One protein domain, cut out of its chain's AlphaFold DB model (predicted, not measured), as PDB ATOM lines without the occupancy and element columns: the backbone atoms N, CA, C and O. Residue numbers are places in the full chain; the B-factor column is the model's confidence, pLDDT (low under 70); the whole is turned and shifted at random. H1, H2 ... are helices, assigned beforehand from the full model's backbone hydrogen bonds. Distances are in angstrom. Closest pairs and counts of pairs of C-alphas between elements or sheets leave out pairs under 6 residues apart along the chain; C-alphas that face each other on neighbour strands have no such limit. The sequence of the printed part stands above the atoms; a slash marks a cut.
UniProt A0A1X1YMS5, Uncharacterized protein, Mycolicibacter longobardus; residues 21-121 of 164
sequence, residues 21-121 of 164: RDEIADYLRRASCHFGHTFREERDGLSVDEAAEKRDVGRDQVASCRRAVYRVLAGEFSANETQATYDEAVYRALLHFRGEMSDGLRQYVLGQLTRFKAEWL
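AT A GLANCE: This is residues 21 to 121 of the 164 residues of an uncharacterized protein of Mycolicibacter longobardus (UniProt A0A1X1YMS5). What shape? H4 and H5 cross in the middle, with H6 folded back along H5. H1 and H2 pack on H4, and H3 caps its first end. What parts? The 101 printed residues include six named helices, H1 to H6 in order, class all helix. The whole is compact, radius of gyration of the C-alphas 13.3 A, spans 37 by 29 by 19 A.

IN THESE COORDINATES: Where does it start? H1, residues 21 to 30, begins at C-alpha 21 (201.224, 107.209, 106.660). What follows? H2 is residues 34 to 43, H3 48 to 55, H4 59 to 74, H5 81 to 97, and H6 103 to 119, ending at C-alpha 119 (201.725, 109.024, 83.683).

HOW THE PARTS SIT: What touches? The hub H4 touches H5, closest C-alphas Ala 68 and Asp 87, 4.9 A. H5 and H6 form a hairpin at a shallow tilt of 29 degrees. Backbones? Every O i to N i+4 pair is within hydrogen-bond range except in H5, 9 of 13.

THE WHOLE: How large? The farthest C-alphas, Glu 53 and Asp 103, are 38.4 A apart. Any cut? The printed part has no cut and no long link. Low pLDDT? No printed residue is under 70.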
ATOM      1  N   ARG A  21     202.494 107.918 106.446       97.00
ATOM      2  CA  ARG A  21     201.224 107.209 106.660       97.00
ATOM      3  C   ARG A  21     200.383 107.824 107.777       97.00
ATOM      4  O   ARG A  21     199.195 108.063 107.573       97.00
ATOM      5  N   ASP A  22     200.984 108.057 108.939       97.06
ATOM      6  CA  ASP A  22     200.245 108.508 110.121       97.06
ATOM      7  C   ASP A  22     199.794 109.968 109.980       97.06
ATOM      8  O   ASP A  22     198.647 110.291 110.279       97.06
ATOM      9  N   GLU A  23     200.641 110.824 109.402       97.88
ATOM     10  CA  GLU A  23     200.298 112.218 109.099       97.88
ATOM     11  C   GLU A  23     199.145 112.299 108.074       97.88
ATOM     12  O   GLU A  23     198.171 113.029 108.263       97.88
ATOM     13  N   ILE A  24     199.188 111.474 107.019       98.12
ATOM     14  CA  ILE A  24     198.098 111.355 106.038       98.12
ATOM     15  C   ILE A  24     196.808 110.863 106.710       98.12
ATOM     16  O   ILE A  24     195.735 111.418 106.466       98.12
ATOM     17  N   ALA A  25     196.894 109.835 107.560       97.69
ATOM     18  CA  ALA A  25     195.746 109.285 108.277       97.69
ATOM     19  C   ALA A  25     195.073 110.330 109.185       97.69
ATOM     20  O   ALA A  25     193.839 110.380 109.267       97.69
ATOM     21  N   ASP A  26     195.856 111.193 109.830       97.50
ATOM     22  CA  ASP A  26     195.347 112.278 110.667       97.50
ATOM     23  C   ASP A  26     194.579 113.328 109.853       97.50
ATOM     24  O   ASP A  26     193.482 113.741 110.256       97.50
ATOM     25  N   TYR A  27     195.067 113.700 108.667       97.25
ATOM     26  CA  TYR A  27     194.327 114.592 107.769       97.25
ATOM     27  C   TYR A  27     193.074 113.937 107.193       97.25
ATOM     28  O   TYR A  27     192.012 114.563 107.178       97.25
ATOM     29  N   LEU A  28     193.132 112.664 106.792       96.31
ATOM     30  CA  LEU A  28     191.949 111.931 106.326       96.31
ATOM     31  C   LEU A  28     190.873 111.839 107.411       96.31
ATOM     32  O   LEU A  28     189.687 111.998 107.117       96.31
ATOM     33  N   ARG A  29     191.263 111.676 108.684       95.88
ATOM     34  CA  ARG A  29     190.327 111.704 109.818       95.88
ATOM     35  C   ARG A  29     189.544 113.017 109.882       95.88
ATOM     36  O   ARG A  29     188.368 112.983 110.237       95.88
ATOM     37  N   ARG A  30     190.164 114.140 109.519       93.69
ATOM     38  CA  ARG A  30     189.592 115.498 109.577       93.69
ATOM     39  C   ARG A  30     188.942 115.948 108.266       93.69
ATOM     40  O   ARG A  30     188.138 116.878 108.269       93.69
ATOM     41  N   ALA A  31     189.269 115.306 107.148       91.06
ATOM     42  CA  ALA A  31     188.793 115.697 105.829       91.06
ATOM     43  C   ALA A  31     187.264 115.582 105.714       91.06
ATOM     44  O   ALA A  31     186.671 114.521 105.950       91.06
ATOM     45  N   SER A  32     186.622 116.674 105.302       86.88
ATOM     46  CA  SER A  32     185.186 116.726 104.998       86.88
ATOM     47  C   SER A  32     184.946 116.424 103.515       86.88
ATOM     48  O   SER A  32     184.527 117.279 102.741       86.88
ATOM     49  N   CYS A  33     185.299 115.206 103.098       88.44
ATOM     50  CA  CYS A  33     185.125 114.707 101.733       88.44
ATOM     51  C   CYS A  33     184.835 113.198 101.737       88.44
ATOM     52  O   CYS A  33     184.963 112.538 102.771       88.44
ATOM     53  N   HIS A  34     184.486 112.628 100.580       88.44
ATOM     54  CA  HIS A  34     184.160 111.202 100.471       88.44
ATOM     55  C   HIS A  34     185.295 110.273 100.930       88.44
ATOM     56  O   HIS A  34     185.003 109.241 101.530       88.44
ATOM     57  N   PHE A  35     186.567 110.634 100.735       93.38
ATOM     58  CA  PHE A  35     187.702 109.847 101.241       93.38
ATOM     59  C   PHE A  35     187.834 109.918 102.764       93.38
ATOM     60  O   PHE A  35     188.054 108.893 103.402       93.38
ATOM     61  N   GLY A  36     187.620 111.095 103.361       93.62
ATOM     62  CA  GLY A  36     187.598 111.238 104.816       93.62
ATOM     63  C   GLY A  36     186.434 110.484 105.463       93.62
ATOM     64  O   GLY A  36     186.621 109.822 106.481       93.62
ATOM     65  N   HIS A  37     185.242 110.516 104.852       92.00
ATOM     66  CA  HIS A  37     184.109 109.690 105.290       92.00
ATOM     67  C   HIS A  37     184.436 108.206 105.193       92.00
ATOM     68  O   HIS A  37     184.306 107.504 106.188       92.00
ATOM     69  N   THR A  38     184.956 107.768 104.045       94.44
ATOM     70  CA  THR A  38     185.339 106.370 103.815       94.44
ATOM     71  C   THR A  38     186.339 105.880 104.865       94.44
ATOM     72  O   THR A  38     186.138 104.821 105.451       94.44
ATOM     73  N   PHE A  39     187.373 106.675 105.160       96.25
ATOM     74  CA  PHE A  39     188.379 106.347 106.170       96.25
ATOM     75  C   PHE A  39     187.795 106.249 107.589       96.25
ATOM     76  O   PHE A  39     188.160 105.358 108.354       96.25
ATOM     77  N   ARG A  40     186.884 107.160 107.964       95.31
ATOM     78  CA  ARG A  40     186.219 107.124 109.278       95.31
ATOM     79  C   ARG A  40     185.269 105.938 109.402       95.31
ATOM     80  O   ARG A  40     185.358 105.213 110.377       95.31
ATOM     81  N   GLU A  41     184.418 105.720 108.405       94.56
ATOM     82  CA  GLU A  41     183.420 104.643 108.391       94.56
ATOM     83  C   GLU A  41     184.069 103.268 108.505       94.56
ATOM     84  O   GLU A  41     183.621 102.432 109.281       94.56
ATOM     85  N   GLU A  42     185.157 103.047 107.772       94.94
ATOM     86  CA  GLU A  42     185.906 101.803 107.867       94.94
ATOM     87  C   GLU A  42     186.545 101.604 109.246       94.94
ATOM     88  O   GLU A  42     186.489 100.506 109.797       94.94
ATOM     89  N   ARG A  43     187.097 102.664 109.849       93.62
ATOM     90  CA  ARG A  43     187.634 102.597 111.215       93.62
ATOM     91  C   ARG A  43     186.545 102.350 112.261       93.62
ATOM     92  O   ARG A  43     186.811 101.688 113.259       93.62
ATOM     93  N   ASP A  44     185.343 102.861 112.024       94.62
ATOM     94  CA  ASP A  44     184.167 102.634 112.866       94.62
ATOM     95  C   ASP A  44     183.561 101.228 112.646       94.62
ATOM     96  O   ASP A  44     182.569 100.875 113.281       94.62
ATOM     97  N   GLY A  45     184.163 100.407 111.775       96.00
ATOM     98  CA  GLY A  45     183.796  99.009 111.554       96.00
ATOM     99  C   GLY A  45     182.706  98.787 110.509       96.00
ATOM    100  O   GLY A  45     182.249  97.656 110.363       96.00
ATOM    101  N   LEU A  46     182.297  99.821 109.764       95.62
ATOM    102  CA  LEU A  46     181.257  99.672 108.747       95.62
ATOM    103  C   LEU A  46     181.779  98.850 107.565       95.62
ATOM    104  O   LEU A  46     182.854  99.100 107.003       95.62
ATOM    105  N   SER A  47     180.959  97.917 107.103       96.69
ATOM    106  CA  SER A  47     181.116  97.257 105.812       96.69
ATOM    107  C   SER A  47     180.929  98.247 104.652       96.69
ATOM    108  O   SER A  47     180.489  99.386 104.822       96.69
ATOM    109  N   VAL A  48     181.296  97.820 103.441       94.62
ATOM    110  CA  VAL A  48     181.043  98.601 102.217       94.62
ATOM    111  C   VAL A  48     179.544  98.850 102.029       94.62
ATOM    112  O   VAL A  48     179.168  99.919 101.557       94.62
ATOM    113  N   ASP A  49     178.710  97.894 102.434       95.56
ATOM    114  CA  ASP A  49     177.263  97.910 102.211       95.56
ATOM    115  C   ASP A  49     176.588  98.906 103.150       95.56
ATOM    116  O   ASP A  49     175.860  99.782 102.691       95.56
ATOM    117  N   GLU A  50     176.937  98.865 104.437       94.56
ATOM    118  CA  GLU A  50     176.446  99.827 105.430       94.56
ATOM    119  C   GLU A  50     176.885 101.258 105.099       94.56
ATOM    120  O   GLU A  50     176.110 102.202 105.235       94.56
ATOM    121  N   ALA A  51     178.126 101.443 104.636       92.19
ATOM    122  CA  ALA A  51     178.617 102.759 104.233       92.19
ATOM    123  C   ALA A  51     177.925 103.274 102.958       92.19
ATOM    124  O   ALA A  51     177.643 104.469 102.855       92.19
ATOM    125  N   ALA A  52     177.649 102.388 101.996       92.00
ATOM    126  CA  ALA A  52     176.913 102.715 100.779       92.00
ATOM    127  C   ALA A  52     175.472 103.139 101.095       92.00
ATOM    128  O   ALA A  52     175.040 104.190 100.628       92.00
ATOM    129  N   GLU A  53     174.775 102.380 101.945       91.88
ATOM    130  CA  GLU A  53     173.419 102.691 102.405       91.88
ATOM    131  C   GLU A  53     173.376 104.011 103.183       91.88
ATOM    132  O   GLU A  53     172.617 104.915 102.837       91.88
ATOM    133  N   LYS A  54     174.260 104.180 104.173       88.31
ATOM    134  CA  LYS A  54     174.349 105.396 104.998       88.31
ATOM    135  C   LYS A  54     174.534 106.670 104.173       88.31
ATOM    136  O   LYS A  54     174.106 107.746 104.591       88.31
ATOM    137  N   ARG A  55     175.230 106.569 103.040       85.12
ATOM    138  CA  ARG A  55     175.590 107.705 102.184       85.12
ATOM    139  C   ARG A  55     174.721 107.833 100.937       85.12
ATOM    140  O   ARG A  55     174.901 108.820 100.230       85.12
ATOM    141  N   ASP A  56     173.828 106.877 100.681       87.00
ATOM    142  CA  ASP A  56     173.044 106.770  99.445       87.00
ATOM    143  C   ASP A  56     173.933 106.819  98.181       87.00
ATOM    144  O   ASP A  56     173.726 107.610  97.262       87.00
ATOM    145  N   VAL A  57     174.999 106.006  98.155       86.62
ATOM    146  CA  VAL A  57     175.947 105.913  97.024       86.62
ATOM    147  C   VAL A  57     176.184 104.464  96.600       86.62
ATOM    148  O   VAL A  57     175.943 103.526  97.353       86.62
ATOM    149  N   GLY A  58     176.712 104.259  95.391       89.19
ATOM    150  CA  GLY A  58     177.008 102.918  94.884       89.19
ATOM    151  C   GLY A  58     178.101 102.191  95.682       89.19
ATOM    152  O   GLY A  58     179.142 102.767  96.009       89.19
ATOM    153  N   ARG A  59     177.911 100.885  95.916       94.25
ATOM    154  CA  ARG A  59     178.882 100.009  96.606       94.25
ATOM    155  C   ARG A  59     180.269 100.043  95.959       94.25
ATOM    156  O   ARG A  59     181.275 100.172  96.656       94.25
ATOM    157  N   ASP A  60     180.329 100.005  94.629       92.19
ATOM    158  CA  ASP A  60     181.591 100.028  93.877       92.19
ATOM    159  C   ASP A  60     182.367 101.334  94.061       92.19
ATOM    160  O   ASP A  60     183.605 101.334  94.091       92.19
ATOM    161  N   GLN A  61     181.651 102.447  94.232       90.38
ATOM    162  CA  GLN A  61     182.256 103.742  94.518       90.38
ATOM    163  C   GLN A  61     182.888 103.741  95.912       90.38
ATOM    164  O   GLN A  61     184.040 104.151  96.057       90.38
ATOM    165  N   VAL A  62     182.184 103.225  96.927       93.56
ATOM    166  CA  VAL A  62     182.725 103.080  98.291       93.56
ATOM    167  C   VAL A  62     183.939 102.154  98.295       93.56
ATOM    168  O   VAL A  62     184.985 102.514  98.837       93.56
ATOM    169  N   ALA A  63     183.847 100.995  97.637       95.38
ATOM    170  CA  ALA A  63     184.949 100.044  97.536       95.38
ATOM    171  C   ALA A  63     186.180 100.651  96.838       95.38
ATOM    172  O   ALA A  63     187.314 100.430  97.266       95.38
ATOM    173  N   SER A  64     185.977 101.452  95.789       94.75
ATOM    174  CA  SER A  64     187.070 102.141  95.092       94.75
ATOM    175  C   SER A  64     187.707 103.230  95.953       94.75
ATOM    176  O   SER A  64     188.934 103.298  96.012       94.75
ATOM    177  N   CYS A  65     186.903 103.999  96.697       94.81
ATOM    178  CA  CYS A  65     187.408 104.975  97.665       94.81
ATOM    179  C   CYS A  65     188.250 104.306  98.761       94.81
ATOM    180  O   CYS A  65     189.324 104.811  99.080       94.81
ATOM    181  N   ARG A  66     187.808 103.159  99.303       96.88
ATOM    182  CA  ARG A  66     188.575 102.403 100.315       96.88
ATOM    183  C   ARG A  66     189.921 101.974  99.763       96.88
ATOM    184  O   ARG A  66     190.954 102.292 100.341       96.88
ATOM    185  N   ARG A  67     189.920 101.310  98.602       97.25
ATOM    186  CA  ARG A  67     191.156 100.857  97.948       97.25
ATOM    187  C   ARG A  67     192.139 102.002  97.704       97.25
ATOM    188  O   ARG A  67     193.328 101.815  97.926       97.25
ATOM    189  N   ALA A  68     191.653 103.166  97.281       97.12
ATOM    190  CA  ALA A  68     192.502 104.333  97.062       97.12
ATOM    191  C   ALA A  68     193.112 104.871  98.361       97.12
ATOM    192  O   ALA A  68     194.317 105.103  98.427       97.12
ATOM    193  N   VAL A  69     192.309 104.989  99.425       97.38
ATOM    194  CA  VAL A  69     192.805 105.370 100.757       97.38
ATOM    195  C   VAL A  69     193.877 104.392 101.240       97.38
ATOM    196  O   VAL A  69     194.934 104.833 101.687       97.38
ATOM    197  N   TYR A  70     193.661 103.082 101.097       96.81
ATOM    198  CA  TYR A  70     194.659 102.078 101.470       96.81
ATOM    199  C   TYR A  70     195.953 102.206 100.680       96.81
ATOM    200  O   TYR A  70     197.016 102.223 101.295       96.81
ATOM    201  N   ARG A  71     195.883 102.331  99.349       96.81
ATOM    202  CA  ARG A  71     197.082 102.486  98.515       96.81
ATOM    203  C   ARG A  71     197.882 103.720  98.907       96.81
ATOM    204  O   ARG A  71     199.087 103.628  99.105       96.81
ATOM    205  N   VAL A  72     197.213 104.852  99.113       96.94
ATOM    206  CA  VAL A  72     197.868 106.097  99.536       96.94
ATOM    207  C   VAL A  72     198.513 105.946 100.914       96.94
ATOM    208  O   VAL A  72     199.668 106.327 101.099       96.94
ATOM    209  N   LEU A  73     197.823 105.327 101.876       97.00
ATOM    210  CA  LEU A  73     198.390 105.039 103.198       97.00
ATOM    211  C   LEU A  73     199.560 104.046 103.136       97.00
ATOM    212  O   LEU A  73     200.490 104.162 103.928       97.00
ATOM    213  N   ALA A  74     199.536 103.098 102.200       95.88
ATOM    214  CA  ALA A  74     200.627 102.160 101.943       95.88
ATOM    215  C   ALA A  74     201.775 102.782 101.124       95.88
ATOM    216  O   ALA A  74     202.870 102.231 101.090       95.88
ATOM    217  N   GLY A  75     201.559 103.946 100.501       94.62
ATOM    218  CA  GLY A  75     202.523 104.574  99.592       94.62
ATOM    219  C   GLY A  75     202.628 103.868  98.236       94.62
ATOM    220  O   GLY A  75     203.619 104.042  97.527       94.62
ATOM    221  N   GLU A  76     201.623 103.072  97.878       95.31
ATOM    222  CA  GLU A  76     201.531 102.376  96.598       95.31
ATOM    223  C   GLU A  76     201.103 103.339  95.486       95.31
ATOM    224  O   GLU A  76     200.248 104.207  95.680       95.31
ATOM    225  N   PHE A  77     201.685 103.165  94.299       93.38
ATOM    226  CA  PHE A  77     201.304 103.925  93.110       93.38
ATOM    227  C   PHE A  77     200.329 103.125  92.244       93.38
ATOM    228  O   PHE A  77     200.389 101.895  92.202       93.38
ATOM    229  N   SER A  78     199.437 103.821  91.542       94.38
ATOM    230  CA  SER A  78     198.387 103.191  90.742       94.38
ATOM    231  C   SER A  78     198.949 102.368  89.583       94.38
ATOM    232  O   SER A  78     199.877 102.792  88.896       94.38
ATOM    233  N   ALA A  79     198.334 101.212  89.324       93.94
ATOM    234  CA  ALA A  79     198.721 100.321  88.229       93.94
ATOM    235  C   ALA A  79     198.037 100.660  86.891       93.94
ATOM    236  O   ALA A  79     198.436 100.148  85.848       93.94
ATOM    237  N   ASN A  80     196.972 101.464  86.922       94.62
ATOM    238  CA  ASN A  80     196.224 101.898  85.743       94.62
ATOM    239  C   ASN A  80     195.511 103.236  85.990       94.62
ATOM    240  O   ASN A  80     195.364 103.681  87.131       94.62
ATOM    241  N   GLU A  81     195.014 103.836  84.910       94.56
ATOM    242  CA  GLU A  81     194.338 105.139  84.901       94.56
ATOM    243  C   GLU A  81     193.086 105.190  85.797       94.56
ATOM    244  O   GLU A  81     192.847 106.175  86.501       94.56
ATOM    245  N   THR A  82     192.299 104.107  85.845       93.81
ATOM    246  CA  THR A  82     191.111 104.044  86.709       93.81
ATOM    247  C   THR A  82     191.495 104.143  88.181       93.81
ATOM    248  O   THR A  82     190.867 104.885  88.929       93.81
ATOM    249  N   GLN A  83     192.538 103.430  88.612       95.00
ATOM    250  CA  GLN A  83     193.065 103.556  89.971       95.00
ATOM    251  C   GLN A  83     193.647 104.951  90.217       95.00
ATOM    252  O   GLN A  83     193.348 105.545  91.251       95.00
ATOM    253  N   ALA A  84     194.394 105.493  89.248       96.38
ATOM    254  CA  ALA A  84     195.000 106.820  89.335       96.38
ATOM    255  C   ALA A  84     193.967 107.921  89.580       96.38
ATOM    256  O   ALA A  84     194.211 108.805  90.393       96.38
ATOM    257  N   THR A  85     192.789 107.821  88.956       95.12
ATOM    258  CA  THR A  85     191.679 108.771  89.150       95.12
ATOM    259  C   THR A  85     191.207 108.838  90.607       95.12
ATOM    260  O   THR A  85     190.848 109.904  91.098       95.12
ATOM    261  N   TYR A  86     191.209 107.715  91.329       95.62
ATOM    262  CA  TYR A  86     190.854 107.724  92.750       95.62
ATOM    263  C   TYR A  86     192.039 108.126  93.631       95.62
ATOM    264  O   TYR A  86     191.859 108.900  94.569       95.62
ATOM    265  N   ASP A  87     193.236 107.618  93.341       97.56
ATOM    266  CA  ASP A  87     194.422 107.838  94.174       97.56
ATOM    267  C   ASP A  87     194.857 109.312  94.143       97.56
ATOM    268  O   ASP A  87     195.108 109.901  95.195       97.56
ATOM    269  N   GLU A  88     194.863 109.951  92.965       97.31
ATOM    270  CA  GLU A  88     195.152 111.387  92.830       97.31
ATOM    271  C   GLU A  88     194.179 112.231  93.657       97.31
ATOM    272  O   GLU A  88     194.582 113.166  94.355       97.31
ATOM    273  N   ALA A  89     192.898 111.852  93.648       96.19
ATOM    274  CA  ALA A  89     191.855 112.619  94.297       96.19
ATOM    275  C   ALA A  89     192.004 112.561  95.826       96.19
ATOM    276  O   ALA A  89     191.719 113.552  96.504       96.19
ATOM    277  N   VAL A  90     192.538 111.463  96.379       97.25
ATOM    278  CA  VAL A  90     192.954 111.405  97.790       97.25
ATOM    279  C   VAL A  90     194.056 112.433  98.053       97.25
ATOM    280  O   VAL A  90     193.918 113.241  98.971       97.25
ATOM    281  N   TYR A  91     195.112 112.477  97.235       97.88
ATOM    282  CA  TYR A  91     196.191 113.463  97.391       97.88
ATOM    283  C   TYR A  91     195.693 114.910  97.265       97.88
ATOM    284  O   TYR A  91     196.068 115.763  98.071       97.88
ATOM    285  N   ARG A  92     194.791 115.203  96.322       97.38
ATOM    286  CA  ARG A  92     194.146 116.522  96.217       97.38
ATOM    287  C   ARG A  92     193.248 116.837  97.408       97.38
ATOM    288  O   ARG A  92     193.134 118.004  97.777       97.38
ATOM    289  N   ALA A  93     192.613 115.845  98.030       95.75
ATOM    290  CA  ALA A  93     191.859 116.061  99.263       95.75
ATOM    291  C   ALA A  93     192.782 116.473 100.422       95.75
ATOM    292  O   ALA A  93     192.396 117.315 101.232       95.75
ATOM    293  N   LEU A  94     194.013 115.953 100.469       96.81
ATOM    294  CA  LEU A  94     195.004 116.366 101.463       96.81
ATOM    295  C   LEU A  94     195.426 117.833 101.287       96.81
ATOM    296  O   LEU A  94     195.701 118.502 102.278       96.81
ATOM    297  N   LEU A  95     195.416 118.380 100.065       96.62
ATOM    298  CA  LEU A  95     195.818 119.773  99.811       96.62
ATOM    299  C   LEU A  95     194.958 120.826 100.535       96.62
ATOM    300  O   LEU A  95     195.412 121.961 100.677       96.62
ATOM    301  N   HIS A  96     193.772 120.474 101.047       95.31
ATOM    302  CA  HIS A  96     193.012 121.341 101.964       95.31
ATOM    303  C   HIS A  96     193.779 121.665 103.254       95.31
ATOM    304  O   HIS A  96     193.580 122.724 103.837       95.31
ATOM    305  N   PHE A  97     194.699 120.791 103.663       96.06
ATOM    306  CA  PHE A  97     195.539 120.936 104.854       96.06
ATOM    307  C   PHE A  97     196.969 121.369 104.519       96.06
ATOM    308  O   PHE A  97     197.862 121.253 105.353       96.06
ATOM    309  N   ARG A  98     197.225 121.878 103.305       94.31
ATOM    310  CA  ARG A  98     198.584 122.202 102.833       94.31
ATOM    311  C   ARG A  98     199.371 123.116 103.782       94.31
ATOM    312  O   ARG A  98     200.590 122.992 103.847       94.31
ATOM    313  N   GLY A  99     198.693 124.035 104.472       94.44
ATOM    314  CA  GLY A  99     199.312 124.942 105.446       94.44
ATOM    315  C   GLY A  99     199.685 124.289 106.781       94.44
ATOM    316  O   GLY A  99     200.442 124.880 107.541       94.44
ATOM    317  N   GLU A 100     199.175 123.090 107.061       97.00
ATOM    318  CA  GLU A 100     199.433 122.340 108.295       97.00
ATOM    319  C   GLU A 100     200.453 121.209 108.102       97.00
ATOM    320  O   GLU A 100     200.997 120.721 109.087       97.00
ATOM    321  N   MET A 101     200.682 120.783 106.854       97.62
ATOM    322  CA  MET A 101     201.574 119.670 106.517       97.62
ATOM    323  C   MET A 101     203.025 119.956 106.872       97.62
ATOM    324  O   MET A 101     203.537 121.054 106.621       97.62
ATOM    325  N   SER A 102     203.725 118.906 107.296       98.00
ATOM    326  CA  SER A 102     205.180 118.875 107.285       98.00
ATOM    327  C   SER A 102     205.722 119.169 105.882       98.00
ATOM    328  O   SER A 102     205.100 118.867 104.856       98.00
ATOM    329  N   ASP A 103     206.920 119.749 105.813       97.69
ATOM    330  CA  ASP A 103     207.568 120.035 104.531       97.69
ATOM    331  C   ASP A 103     207.784 118.757 103.707       97.69
ATOM    332  O   ASP A 103     207.574 118.766 102.492       97.69
ATOM    333  N   GLY A 104     208.129 117.653 104.380       97.44
ATOM    334  CA  GLY A 104     208.300 116.340 103.764       97.44
ATOM    335  C   GLY A 104     207.008 115.820 103.135       97.44
ATOM    336  O   GLY A 104     207.002 115.500 101.947       97.44
ATOM    337  N   LEU A 105     205.894 115.814 103.880       97.88
ATOM    338  CA  LEU A 105     204.606 115.384 103.329       97.88
ATOM    339  C   LEU A 105     204.151 116.305 102.193       97.88
ATOM    340  O   LEU A 105     203.664 115.831 101.168       97.88
ATOM    341  N   ARG A 106     204.336 117.621 102.332       98.06
ATOM    342  CA  ARG A 106     203.956 118.575 101.284       98.06
ATOM    343  C   ARG A 106     204.711 118.306  99.981       98.06
ATOM    344  O   ARG A 106     204.099 118.312  98.914       98.06
ATOM    345  N   GLN A 107     206.019 118.059 100.053       97.75
ATOM    346  CA  GLN A 107     206.825 117.681  98.889       97.75
ATOM    347  C   GLN A 107     206.388 116.330  98.317       97.75
ATOM    348  O   GLN A 107     206.217 116.214  97.104       97.75
ATOM    349  N   TYR A 108     206.140 115.341  99.179       97.75
ATOM    350  CA  TYR A 108     205.663 114.021  98.776       97.75
ATOM    351  C   TYR A 108     204.337 114.098  98.003       97.75
ATOM    352  O   TYR A 108     204.253 113.603  96.881       97.75
ATOM    353  N   VAL A 109     203.328 114.790  98.543       97.94
ATOM    354  CA  VAL A 109     202.004 114.968  97.915       97.94
ATOM    355  C   VAL A 109     202.123 115.651  96.552       97.94
ATOM    356  O   VAL A 109     201.550 115.179  95.571       97.94
ATOM    357  N   LEU A 110     202.887 116.744  96.458       98.00
ATOM    358  CA  LEU A 110     203.083 117.458  95.191       98.00
ATOM    359  C   LEU A 110     203.837 116.603  94.161       98.00
ATOM    360  O   LEU A 110     203.504 116.640  92.974       98.00
ATOM    361  N   GLY A 111     204.808 115.805  94.611       97.88
ATOM    362  CA  GLY A 111     205.531 114.848  93.779       97.88
ATOM    363  C   GLY A 111     204.612 113.767  93.210       97.88
ATOM    364  O   GLY A 111     204.620 113.534  92.003       97.88
ATOM    365  N   GLN A 112     203.758 113.169  94.047       98.00
ATOM    366  CA  GLN A 112     202.772 112.175  93.604       98.00
ATOM    367  C   GLN A 112     201.782 112.765  92.596       98.00
ATOM    368  O   GLN A 112     201.554 112.171  91.546       98.00
ATOM    369  N   LEU A 113     201.254 113.969  92.845       98.12
ATOM    370  CA  LEU A 113     200.339 114.637  91.908       98.12
ATOM    371  C   LEU A 113     201.011 114.974  90.570       98.12
ATOM    372  O   LEU A 113     200.403 114.811  89.514       98.12
ATOM    373  N   THR A 114     202.277 115.388  90.598       98.12
ATOM    374  CA  THR A 114     203.068 115.607  89.377       98.12
ATOM    375  C   THR A 114     203.241 114.307  88.596       98.12
ATOM    376  O   THR A 114     203.085 114.289  87.376       98.12
ATOM    377  N   ARG A 115     203.509 113.207  89.301       97.62
ATOM    378  CA  ARG A 115     203.664 111.884  88.706       97.62
ATOM    379  C   ARG A 115     202.363 111.378  88.076       97.62
ATOM    380  O   ARG A 115     202.381 110.953  86.927       97.62
ATOM    381  N   PHE A 116     201.226 111.504  88.767       98.06
ATOM    382  CA  PHE A 116     199.914 111.173  88.195       98.06
ATOM    383  C   PHE A 116     199.614 111.966  86.933       98.06
ATOM    384  O   PHE A 116     199.141 111.396  85.951       98.06
ATOM    385  N   LYS A 117     199.932 113.264  86.947       97.56
ATOM    386  CA  LYS A 117     199.750 114.126  85.784       97.56
ATOM    387  C   LYS A 117     200.560 113.651  84.578       97.56
ATOM    388  O   LYS A 117     200.065 113.690  83.459       97.56
ATOM    389  N   ALA A 118     201.793 113.209  84.806       97.31
ATOM    390  CA  ALA A 118     202.681 112.752  83.743       97.31
ATOM    391  C   ALA A 118     202.313 111.362  83.200       97.31
ATOM    392  O   ALA A 118     202.418 111.142  81.997       97.31
ATOM    393  N   GLU A 119     201.914 110.429  84.068       97.31
ATOM    394  CA  GLU A 119     201.725 109.024  83.683       97.31
ATOM    395  C   GLU A 119     200.300 108.694  83.228       97.31
ATOM    396  O   GLU A 119     200.128 107.904  82.303       97.31
ATOM    397  N   TRP A 120     199.283 109.282  83.864       96.81
ATOM    398  CA  TRP A 120     197.894 108.845  83.692       96.81
ATOM    399  C   TRP A 120     196.933 109.973  83.324       96.81
ATOM    400  O   TRP A 120     195.994 109.742  82.574       96.81
ATOM    401  N   LEU A 121     197.135 111.185  83.853       96.38
ATOM    402  CA  LEU A 121     196.116 112.241  83.844       96.38
ATOM    403  C   LEU A 121     196.691 113.605  83.409       96.38
ATOM    404  O   LEU A 121     196.840 114.496  84.249       96.38
TER     405      LEU A 121